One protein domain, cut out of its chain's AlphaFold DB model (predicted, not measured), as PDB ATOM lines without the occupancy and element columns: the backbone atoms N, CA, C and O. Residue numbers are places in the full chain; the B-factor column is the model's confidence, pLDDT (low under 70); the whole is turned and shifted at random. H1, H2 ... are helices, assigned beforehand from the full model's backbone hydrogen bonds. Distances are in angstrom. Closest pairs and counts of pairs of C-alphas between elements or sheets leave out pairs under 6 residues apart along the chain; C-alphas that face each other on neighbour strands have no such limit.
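What this domain is: This is residues 35 to 109 of the 135 residues of the protein "Amidase domain-containing protein" of Aspergillus kawachii (UniProt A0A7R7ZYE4). Picture a loose-ended helical hairpin, H2 and H3, which overlap over only a part of their lengths, with the shorter H1 near the beginning of H2 and an unnamed last stretch, residues 95 to 109, folding back from the end of H3 between H1 and H3. Residues 68 to 73, in the loop from H2 to H3, stick out at one end. The printed part has 75 residues with three named helices in the order H1, H2, H3 and no named strand; its class is all helix, though under half of the residues, 34, are in named elements. It is compact, with a radius of gyration of the C-alphas of 12.4 A, yet elongated, spanning 39 by 25 by 18 A.

How they stand to each other: Start with H1, residues 42 to 50. It is close to but not clearly touching H2, residues 56 to 67; the closest C-alphas, those of Leu 49 and Ser 56, are 7.2 A apart. The two run opposite ways at a steep tilt of 42 degrees. Look next at H3, residues 82 to 94, which H2 touches with residues 56 to 60 alone; their closest C-alphas, those of Val 57 and Ala 86, are 5.1 A apart. H2 and H3 form a helical hairpin, running opposite ways at a shallow tilt of 30 degrees. H1 and H3 are apart. In H1, H2 and H3 every O i to N i+4 pair is within hydrogen-bond range.

Where its parts are: Find C-alpha 42 at (-42.499, 25.142, 0.393); from there H1 runs 12.1 A to C-alpha 50. H2 begins at C-alpha 56, (-52.698, 32.142, -0.402), and runs 16.7 A to C-alpha 67. H3 runs 18.3 A from C-alpha 82 to C-alpha 94 at (-53.800, 35.741, -11.365).

The domain as a whole: The two C-alphas farthest apart, those of His 71 and Gln 95, are 39.9 A apart. The printed part has no cut. The link from H1 to H2 is tight, and that from H2 to H3, 14 residues, is long. In the B-factor column, residues 63 to 79 and 108 to 109 are under 70; the mean pLDDT of the printed part is 74.8.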
ATOM      1  N   PRO A  35     -52.297  20.601   2.616       79.31
ATOM      2  CA  PRO A  35     -51.579  19.717   3.524       79.31
ATOM      3  C   PRO A  35     -51.324  20.428   4.858       79.31
ATOM      4  O   PRO A  35     -51.404  21.653   4.963       79.31
ATOM      5  N   ARG A  36     -50.996  19.668   5.907       75.38
ATOM      6  CA  ARG A  36     -50.603  20.270   7.187       75.38
ATOM      7  C   ARG A  36     -49.340  21.100   6.989       75.38
ATOM      8  O   ARG A  36     -48.314  20.557   6.598       75.38
ATOM      9  N   LEU A  37     -49.398  22.391   7.318       75.44
ATOM     10  CA  LEU A  37     -48.281  23.325   7.116       75.44
ATOM     11  C   LEU A  37     -46.990  22.904   7.841       75.44
ATOM     12  O   LEU A  37     -45.908  23.257   7.398       75.44
ATOM     13  N   VAL A  38     -47.100  22.130   8.927       70.81
ATOM     14  CA  VAL A  38     -45.954  21.601   9.692       70.81
ATOM     15  C   VAL A  38     -45.199  20.501   8.932       70.81
ATOM     16  O   VAL A  38     -44.001  20.325   9.123       70.81
ATOM     17  N   GLU A  39     -45.896  19.753   8.080       71.06
ATOM     18  CA  GLU A  39     -45.358  18.595   7.352       71.06
ATOM     19  C   GLU A  39     -45.127  18.906   5.863       71.06
ATOM     20  O   GLU A  39     -44.453  18.148   5.169       71.06
ATOM     21  N   ALA A  40     -45.689  20.010   5.365       78.31
ATOM     22  CA  ALA A  40     -45.621  20.414   3.969       78.31
ATOM     23  C   ALA A  40     -44.335  21.187   3.654       78.31
ATOM     24  O   ALA A  40     -43.944  22.092   4.392       78.31
ATOM     25  N   THR A  41     -43.709  20.887   2.515       80.81
ATOM     26  CA  THR A  41     -42.575  21.681   2.024       80.81
ATOM     27  C   THR A  41     -43.048  22.908   1.242       80.81
ATOM     28  O   THR A  41     -44.158  22.941   0.699       80.81
ATOM     29  N   ALA A  42     -42.191  23.929   1.148       78.81
ATOM     30  CA  ALA A  42     -42.499  25.142   0.393       78.81
ATOM     31  C   ALA A  42     -42.802  24.831  -1.082       78.81
ATOM     32  O   ALA A  42     -43.709  25.422  -1.664       78.81
ATOM     33  N   GLU A  43     -42.102  23.862  -1.674       79.81
ATOM     34  CA  GLU A  43     -42.287  23.433  -3.061       79.81
ATOM     35  C   GLU A  43     -43.667  22.808  -3.278       79.81
ATOM     36  O   GLU A  43     -44.339  23.148  -4.251       79.81
ATOM     37  N   GLN A  44     -44.124  21.953  -2.356       78.94
ATOM     38  CA  GLN A  44     -45.445  21.320  -2.426       78.94
ATOM     39  C   GLN A  44     -46.569  22.358  -2.345       78.94
ATOM     40  O   GLN A  44     -47.541  22.304  -3.100       78.94
ATOM     41  N   LEU A  45     -46.419  23.342  -1.456       83.38
ATOM     42  CA  LEU A  45     -47.368  24.444  -1.315       83.38
ATOM     43  C   LEU A  45     -47.355  25.361  -2.546       83.38
ATOM     44  O   LEU A  45     -48.415  25.721  -3.055       83.38
ATOM     45  N   GLN A  46     -46.175  25.690  -3.077       83.50
ATOM     46  CA  GLN A  46     -46.041  26.447  -4.324       83.50
ATOM     47  C   GLN A  46     -46.673  25.730  -5.511       83.50
ATOM     48  O   GLN A  46     -47.291  26.367  -6.361       83.50
ATOM     49  N   GLU A  47     -46.495  24.418  -5.601       84.44
ATOM     50  CA  GLU A  47     -47.070  23.620  -6.669       84.44
ATOM     51  C   GLU A  47     -48.599  23.581  -6.563       84.44
ATOM     52  O   GLU A  47     -49.276  23.747  -7.577       84.44
ATOM     53  N   GLY A  48     -49.147  23.469  -5.351       84.44
ATOM     54  CA  GLY A  48     -50.586  23.588  -5.105       84.44
ATOM     55  C   GLY A  48     -51.155  24.961  -5.479       84.44
ATOM     56  O   GLY A  48     -52.179  25.021  -6.163       84.44
ATOM     57  N   LEU A  49     -50.448  26.049  -5.140       84.69
ATOM     58  CA  LEU A  49     -50.806  27.421  -5.536       84.69
ATOM     59  C   LEU A  49     -50.746  27.614  -7.060       84.69
ATOM     60  O   LEU A  49     -51.616  28.250  -7.645       84.69
ATOM     61  N   LYS A  50     -49.732  27.051  -7.734       83.62
ATOM     62  CA  LYS A  50     -49.603  27.103  -9.204       83.62
ATOM     63  C   LYS A  50     -50.690  26.298  -9.911       83.62
ATOM     64  O   LYS A  50     -51.144  26.702 -10.976       83.62
ATOM     65  N   LYS A  51     -51.086  25.162  -9.334       84.06
ATOM     66  CA  LYS A  51     -52.173  24.314  -9.839       84.06
ATOM     67  C   LYS A  51     -53.562  24.889  -9.537       84.06
ATOM     68  O   LYS A  51     -54.537  24.361 -10.060       84.06
ATOM     69  N   GLY A  52     -53.658  25.940  -8.715       81.38
ATOM     70  CA  GLY A  52     -54.931  26.526  -8.288       81.38
ATOM     71  C   GLY A  52     -55.744  25.604  -7.375       81.38
ATOM     72  O   GLY A  52     -56.965  25.700  -7.342       81.38
ATOM     73  N   CYS A  53     -55.093  24.675  -6.665       84.31
ATOM     74  CA  CYS A  53     -55.779  23.785  -5.722       84.31
ATOM     75  C   CYS A  53     -56.256  24.521  -4.455       84.31
ATOM     76  O   CYS A  53     -57.166  24.041  -3.784       84.31
ATOM     77  N   PHE A  54     -55.599  25.623  -4.097       84.69
ATOM     78  CA  PHE A  54     -55.904  26.495  -2.962       84.69
ATOM     79  C   PHE A  54     -55.243  27.857  -3.187       84.69
ATOM     80  O   PHE A  54     -54.261  27.934  -3.929       84.69
ATOM     81  N   ASP A  55     -55.755  28.897  -2.529       85.75
ATOM     82  CA  ASP A  55     -55.227  30.262  -2.604       85.75
ATOM     83  C   ASP A  55     -54.328  30.598  -1.402       85.75
ATOM     84  O   ASP A  55     -54.330  29.925  -0.364       85.75
ATOM     85  N   SER A  56     -53.544  31.673  -1.505       84.44
ATOM     86  CA  SER A  56     -52.698  32.142  -0.402       84.44
ATOM     87  C   SER A  56     -53.512  32.560   0.816       84.44
ATOM     88  O   SER A  56     -53.050  32.407   1.949       84.44
ATOM     89  N   VAL A  57     -54.734  33.046   0.601       82.94
ATOM     90  CA  VAL A  57     -55.684  33.331   1.682       82.94
ATOM     91  C   VAL A  57     -56.020  32.070   2.480       82.94
ATOM     92  O   VAL A  57     -56.021  32.114   3.711       82.94
ATOM     93  N   ASP A  58     -56.243  30.935   1.817       83.38
ATOM     94  CA  ASP A  58     -56.597  29.683   2.493       83.38
ATOM     95  C   ASP A  58     -55.431  29.141   3.331       83.38
ATOM     96  O   ASP A  58     -55.622  28.624   4.440       83.38
ATOM     97  N   LEU A  59     -54.199  29.319   2.836       81.56
ATOM     98  CA  LEU A  59     -52.987  29.013   3.594       81.56
ATOM     99  C   LEU A  59     -52.863  29.898   4.843       81.56
ATOM    100  O   LEU A  59     -52.544  29.389   5.918       81.56
ATOM    101  N   ALA A  60     -53.170  31.195   4.736       78.12
ATOM    102  CA  ALA A  60     -53.143  32.125   5.868       78.12
ATOM    103  C   ALA A  60     -54.197  31.777   6.939       78.12
ATOM    104  O   ALA A  60     -53.914  31.841   8.137       78.12
ATOM    105  N   TYR A  61     -55.398  31.347   6.536       72.81
ATOM    106  CA  TYR A  61     -56.415  30.857   7.475       72.81
ATOM    107  C   TYR A  61     -56.005  29.551   8.158       72.81
ATOM    108  O   TYR A  61     -56.226  29.387   9.358       72.81
ATOM    109  N   THR A  62     -55.379  28.634   7.419       70.25
ATOM    110  CA  THR A  62     -54.904  27.358   7.970       70.25
ATOM    111  C   THR A  62     -53.782  27.571   8.987       70.25
ATOM    112  O   THR A  62     -53.767  26.906  10.023       70.25
ATOM    113  N   ALA A  63     -52.876  28.523   8.742       66.38
ATOM    114  CA  ALA A  63     -51.859  28.927   9.714       66.38
ATOM    115  C   ALA A  63     -52.509  29.436  11.010       66.38
ATOM    116  O   ALA A  63     -52.255  28.895  12.084       66.38
ATOM    117  N   ARG A  64     -53.474  30.355  10.885       63.41
ATOM    118  CA  ARG A  64     -54.221  30.909  12.021       63.41
ATOM    119  C   ARG A  64     -54.951  29.854  12.858       63.41
ATOM    120  O   ARG A  64     -55.026  29.995  14.072       63.41
ATOM    121  N   ILE A  65     -55.515  28.816  12.235       62.66
ATOM    122  CA  ILE A  65     -56.223  27.747  12.962       62.66
ATOM    123  C   ILE A  65     -55.236  26.839  13.710       62.66
ATOM    124  O   ILE A  65     -55.513  26.462  14.845       62.66
ATOM    125  N   ASN A  66     -54.089  26.509  13.108       61.34
ATOM    126  CA  ASN A  66     -53.082  25.652  13.746       61.34
ATOM    127  C   ASN A  66     -52.306  26.367  14.864       61.34
ATOM    128  O   ASN A  66     -51.823  25.722  15.784       61.34
ATOM    129  N   GLU A  67     -52.203  27.692  14.821       57.56
ATOM    130  CA  GLU A  67     -51.571  28.499  15.875       57.56
ATOM    131  C   GLU A  67     -52.349  28.549  17.184       57.56
ATOM    132  O   GLU A  67     -51.771  28.756  18.249       57.56
ATOM    133  N   ILE A  68     -53.660  28.329  17.108       56.41
ATOM    134  CA  ILE A  68     -54.531  28.229  18.278       56.41
ATOM    135  C   ILE A  68     -54.413  26.827  18.909       56.41
ATOM    136  O   ILE A  68     -55.037  26.570  19.937       56.41
ATOM    137  N   ASP A  69     -53.590  25.920  18.361       52.91
ATOM    138  CA  ASP A  69     -53.275  24.659  19.027       52.91
ATOM    139  C   ASP A  69     -52.473  24.937  20.313       52.91
ATOM    140  O   ASP A  69     -51.311  25.357  20.317       52.91
ATOM    141  N   VAL A  70     -53.172  24.753  21.430       51.16
ATOM    142  CA  VAL A  70     -53.001  25.370  22.758       51.16
ATOM    143  C   VAL A  70     -51.744  24.877  23.502       51.16
ATOM    144  O   VAL A  70     -51.594  25.077  24.706       51.16
ATOM    145  N   HIS A  71     -50.822  24.198  22.819       48.59
ATOM    146  CA  HIS A  71     -49.750  23.446  23.466       48.59
ATOM    147  C   HIS A  71     -48.348  24.036  23.348       48.59
ATOM    148  O   HIS A  71     -47.526  23.722  24.209       48.59
ATOM    149  N   PHE A  72     -48.062  24.910  22.377       51.84
ATOM    150  CA  PHE A  72     -46.676  25.360  22.168       51.84
ATOM    151  C   PHE A  72     -46.431  26.869  22.159       51.84
ATOM    152  O   PHE A  72     -45.267  27.260  22.169       51.84
ATOM    153  N   GLY A  73     -47.462  27.723  22.229       50.75
ATOM    154  CA  GLY A  73     -47.270  29.176  22.395       50.75
ATOM    155  C   GLY A  73     -46.302  29.789  21.373       50.75
ATOM    156  O   GLY A  73     -45.569  30.720  21.690       50.75
ATOM    157  N   THR A  74     -46.236  29.212  20.171       54.25
ATOM    158  CA  THR A  74     -45.167  29.489  19.203       54.25
ATOM    159  C   THR A  74     -45.388  30.805  18.463       54.25
ATOM    160  O   THR A  74     -44.452  31.313  17.850       54.25
ATOM    161  N   ILE A  75     -46.602  31.368  18.515       52.22
ATOM    162  CA  ILE A  75     -46.976  32.571  17.769       52.22
ATOM    163  C   ILE A  75     -47.594  33.582  18.721       52.22
ATOM    164  O   ILE A  75     -48.662  33.360  19.285       52.22
ATOM    165  N   LEU A  76     -46.846  34.665  18.943       53.47
ATOM    166  CA  LEU A  76     -47.178  35.720  19.896       53.47
ATOM    167  C   LEU A  76     -48.207  36.700  19.317       53.47
ATOM    168  O   LEU A  76     -49.060  37.199  20.047       53.47
ATOM    169  N   GLU A  77     -48.134  36.958  18.010       55.81
ATOM    170  CA  GLU A  77     -48.972  37.936  17.324       55.81
ATOM    171  C   GLU A  77     -49.061  37.615  15.825       55.81
ATOM    172  O   GLU A  77     -48.055  37.358  15.162       55.81
ATOM    173  N   LEU A  78     -50.282  37.627  15.286       63.34
ATOM    174  CA  LEU A  78     -50.537  37.527  13.850       63.34
ATOM    175  C   LEU A  78     -50.653  38.928  13.264       63.34
ATOM    176  O   LEU A  78     -51.403  39.751  13.783       63.34
ATOM    177  N   ASN A  79     -49.997  39.170  12.128       69.25
ATOM    178  CA  ASN A  79     -50.183  40.419  11.399       69.25
ATOM    179  C   ASN A  79     -51.660  40.536  10.939       69.25
ATOM    180  O   ASN A  79     -52.099  39.704  10.135       69.25
ATOM    181  N   PRO A  80     -52.433  41.545  11.398       70.25
ATOM    182  CA  PRO A  80     -53.834  41.721  11.003       70.25
ATOM    183  C   PRO A  80     -53.999  41.934   9.491       70.25
ATOM    184  O   PRO A  80     -55.026  41.555   8.921       70.25
ATOM    185  N   ASP A  81     -52.962  42.443   8.825       74.88
ATOM    186  CA  ASP A  81     -52.949  42.680   7.386       74.88
ATOM    187  C   ASP A  81     -52.629  41.419   6.575       74.88
ATOM    188  O   ASP A  81     -52.769  41.440   5.350       74.88
ATOM    189  N   ALA A  82     -52.257  40.298   7.209       75.12
ATOM    190  CA  ALA A  82     -51.850  39.068   6.520       75.12
ATOM    191  C   ALA A  82     -52.891  38.582   5.498       75.12
ATOM    192  O   ALA A  82     -52.536  38.160   4.398       75.12
ATOM    193  N   LEU A  83     -54.184  38.705   5.817       76.81
ATOM    194  CA  LEU A  83     -55.270  38.347   4.898       76.81
ATOM    195  C   LEU A  83     -55.366  39.299   3.699       76.81
ATOM    196  O   LEU A  83     -55.671  38.862   2.590       76.81
ATOM    197  N   SER A  84     -55.128  40.595   3.910       80.00
ATOM    198  CA  SER A  84     -55.153  41.591   2.834       80.00
ATOM    199  C   SER A  84     -53.968  41.407   1.883       80.00
ATOM    200  O   SER A  84     -54.147  41.412   0.665       80.00
ATOM    201  N   ILE A  85     -52.787  41.121   2.439       81.31
ATOM    202  CA  ILE A  85     -51.563  40.835   1.692       81.31
ATOM    203  C   ILE A  85     -51.728  39.537   0.901       81.31
ATOM    204  O   ILE A  85     -51.416  39.507  -0.285       81.31
ATOM    205  N   ALA A  86     -52.276  38.480   1.506       83.62
ATOM    206  CA  ALA A  86     -52.545  37.224   0.807       83.62
ATOM    207  C   ALA A  86     -53.476  37.432  -0.402       83.62
ATOM    208  O   ALA A  86     -53.127  37.024  -1.506       83.62
ATOM    209  N   LYS A  87     -54.586  38.169  -0.228       84.56
ATOM    210  CA  LYS A  87     -55.497  38.532  -1.331       84.56
ATOM    211  C   LYS A  87     -54.793  39.301  -2.445       84.56
ATOM    212  O   LYS A  87     -55.045  39.050  -3.621       84.56
ATOM    213  N   GLN A  88     -53.932  40.250  -2.087       86.50
ATOM    214  CA  GLN A  88     -53.159  41.004  -3.067       86.50
ATOM    215  C   GLN A  88     -52.199  40.088  -3.838       86.50
ATOM    216  O   GLN A  88     -52.119  40.178  -5.060       86.50
ATOM    217  N   LEU A  89     -51.508  39.180  -3.150       85.50
ATOM    218  CA  LEU A  89     -50.577  38.238  -3.774       85.50
ATOM    219  C   LEU A  89     -51.298  37.228  -4.677       85.50
ATOM    220  O   LEU A  89     -50.764  36.882  -5.732       85.50
ATOM    221  N   ASP A  90     -52.509  36.807  -4.314       86.56
ATOM    222  CA  ASP A  90     -53.375  35.992  -5.171       86.56
ATOM    223  C   ASP A  90     -53.797  36.763  -6.428       86.56
ATOM    224  O   ASP A  90     -53.722  36.237  -7.539       86.56
ATOM    225  N   HIS A  91     -54.162  38.041  -6.286       87.25
ATOM    226  CA  HIS A  91     -54.481  38.898  -7.427       87.25
ATOM    227  C   HIS A  91     -53.287  39.069  -8.374       87.25
ATOM    228  O   HIS A  91     -53.430  38.904  -9.585       87.25
ATOM    229  N   GLU A  92     -52.098  39.326  -7.830       87.25
ATOM    230  CA  GLU A  92     -50.861  39.413  -8.609       87.25
ATOM    231  C   GLU A  92     -50.547  38.093  -9.318       87.25
ATOM    232  O   GLU A  92     -50.186  38.100 -10.497       87.25
ATOM    233  N   ARG A  93     -50.765  36.949  -8.653       84.31
ATOM    234  CA  ARG A  93     -50.584  35.626  -9.263       84.31
ATOM    235  C   ARG A  93     -51.536  35.422 -10.439       84.31
ATOM    236  O   ARG A  93     -51.094  34.973 -11.495       84.31
ATOM    237  N   ASN A  94     -52.801  35.808 -10.293       83.94
ATOM    238  CA  ASN A  94     -53.800  35.741 -11.365       83.94
ATOM    239  C   ASN A  94     -53.465  36.660 -12.549       83.94
ATOM    240  O   ASN A  94     -53.843  36.375 -13.683       83.94
ATOM    241  N   GLN A  95     -52.722  37.739 -12.305       87.88
ATOM    242  CA  GLN A  95     -52.194  38.633 -13.338       87.88
ATOM    243  C   GLN A  95     -50.865  38.150 -13.945       87.88
ATOM    244  O   GLN A  95     -50.321  38.808 -14.828       87.88
ATOM    245  N   GLY A  96     -50.333  37.007 -13.497       84.19
ATOM    246  CA  GLY A  96     -49.057  36.452 -13.959       84.19
ATOM    247  C   GLY A  96     -47.820  37.067 -13.293       84.19
ATOM    248  O   GLY A  96     -46.695  36.754 -13.679       84.19
ATOM    249  N   HIS A  97     -47.995  37.917 -12.281       84.50
ATOM    250  CA  HIS A  97     -46.910  38.545 -11.533       84.50
ATOM    251  C   HIS A  97     -46.554  37.708 -10.297       84.50
ATOM    252  O   HIS A  97     -47.153  37.836  -9.233       84.50
ATOM    253  N   ILE A  98     -45.548  36.841 -10.435       84.19
ATOM    254  CA  ILE A  98     -45.039  36.001  -9.342       84.19
ATOM    255  C   ILE A  98     -43.682  36.541  -8.893       84.19
ATOM    256  O   ILE A  98     -42.725  36.556  -9.666       84.19
ATOM    257  N   ARG A  99     -43.581  36.956  -7.627       79.62
ATOM    258  CA  ARG A  99     -42.379  37.613  -7.079       79.62
ATOM    259  C   ARG A  99     -41.254  36.649  -6.675       79.62
ATOM    260  O   ARG A  99     -40.175  37.103  -6.311       79.62
ATOM    261  N   GLY A 100     -41.487  35.333  -6.719       79.62
ATOM    262  CA  GLY A 100     -40.471  34.316  -6.420       79.62
ATOM    263  C   GLY A 100     -40.993  33.079  -5.671       79.62
ATOM    264  O   GLY A 100     -42.204  32.840  -5.625       79.62
ATOM    265  N   PRO A 101     -40.091  32.278  -5.068       76.19
ATOM    266  CA  PRO A 101     -40.416  30.993  -4.436       76.19
ATOM    267  C   PRO A 101     -41.222  31.100  -3.127       76.19
ATOM    268  O   PRO A 101     -41.709  30.098  -2.623       76.19
ATOM    269  N   LEU A 102     -41.402  32.304  -2.580       79.19
ATOM    270  CA  LEU A 102     -42.208  32.544  -1.373       79.19
ATOM    271  C   LEU A 102     -43.502  33.320  -1.658       79.19
ATOM    272  O   LEU A 102     -44.180  33.758  -0.735       79.19
ATOM    273  N   HIS A 103     -43.858  33.515  -2.933       81.69
ATOM    274  CA  HIS A 103     -45.006  34.340  -3.319       81.69
ATOM    275  C   HIS A 103     -46.328  33.776  -2.781       81.69
ATOM    276  O   HIS A 103     -46.880  32.819  -3.333       81.69
ATOM    277  N   GLY A 104     -46.840  34.403  -1.719       78.19
ATOM    278  CA  GLY A 104     -48.106  34.048  -1.082       78.19
ATOM    279  C   GLY A 104     -48.037  32.847  -0.130       78.19
ATOM    280  O   GLY A 104     -49.071  32.277   0.213       78.19
ATOM    281  N   LEU A 105     -46.834  32.451   0.289       79.31
ATOM    282  CA  LEU A 105     -46.641  31.493   1.375       79.31
ATOM    283  C   LEU A 105     -46.673  32.216   2.730       79.31
ATOM    284  O   LEU A 105     -45.977  33.223   2.882       79.31
ATOM    285  N   PRO A 106     -47.427  31.718   3.726       72.88
ATOM    286  CA  PRO A 106     -47.327  32.228   5.086       72.88
ATOM    287  C   PRO A 106     -45.955  31.863   5.667       72.88
ATOM    288  O   PRO A 106     -45.535  30.708   5.610       72.88
ATOM    289  N   VAL A 107     -45.252  32.851   6.221       70.31
ATOM    290  CA  VAL A 107     -43.948  32.661   6.868       70.31
ATOM    291  C   VAL A 107     -44.074  33.058   8.328       70.31
ATOM    292  O   VAL A 107     -44.541  34.151   8.645       70.31
ATOM    293  N   LEU A 108     -43.636  32.164   9.208       67.06
ATOM    294  CA  LEU A 108     -43.590  32.399  10.642       67.06
ATOM    295  C   LEU A 108     -42.202  32.909  11.002       67.06
ATOM    296  O   LEU A 108     -41.214  32.181  10.879       67.06
ATOM    297  N   LEU A 109     -42.120  34.164  11.429       62.12
ATOM    298  CA  LEU A 109     -40.882  34.725  11.947       62.12
ATOM    299  C   LEU A 109     -40.860  34.498  13.459       62.12
ATOM    300  O   LEU A 109     -41.633  35.097  14.199       62.12
TER     301      LEU A 109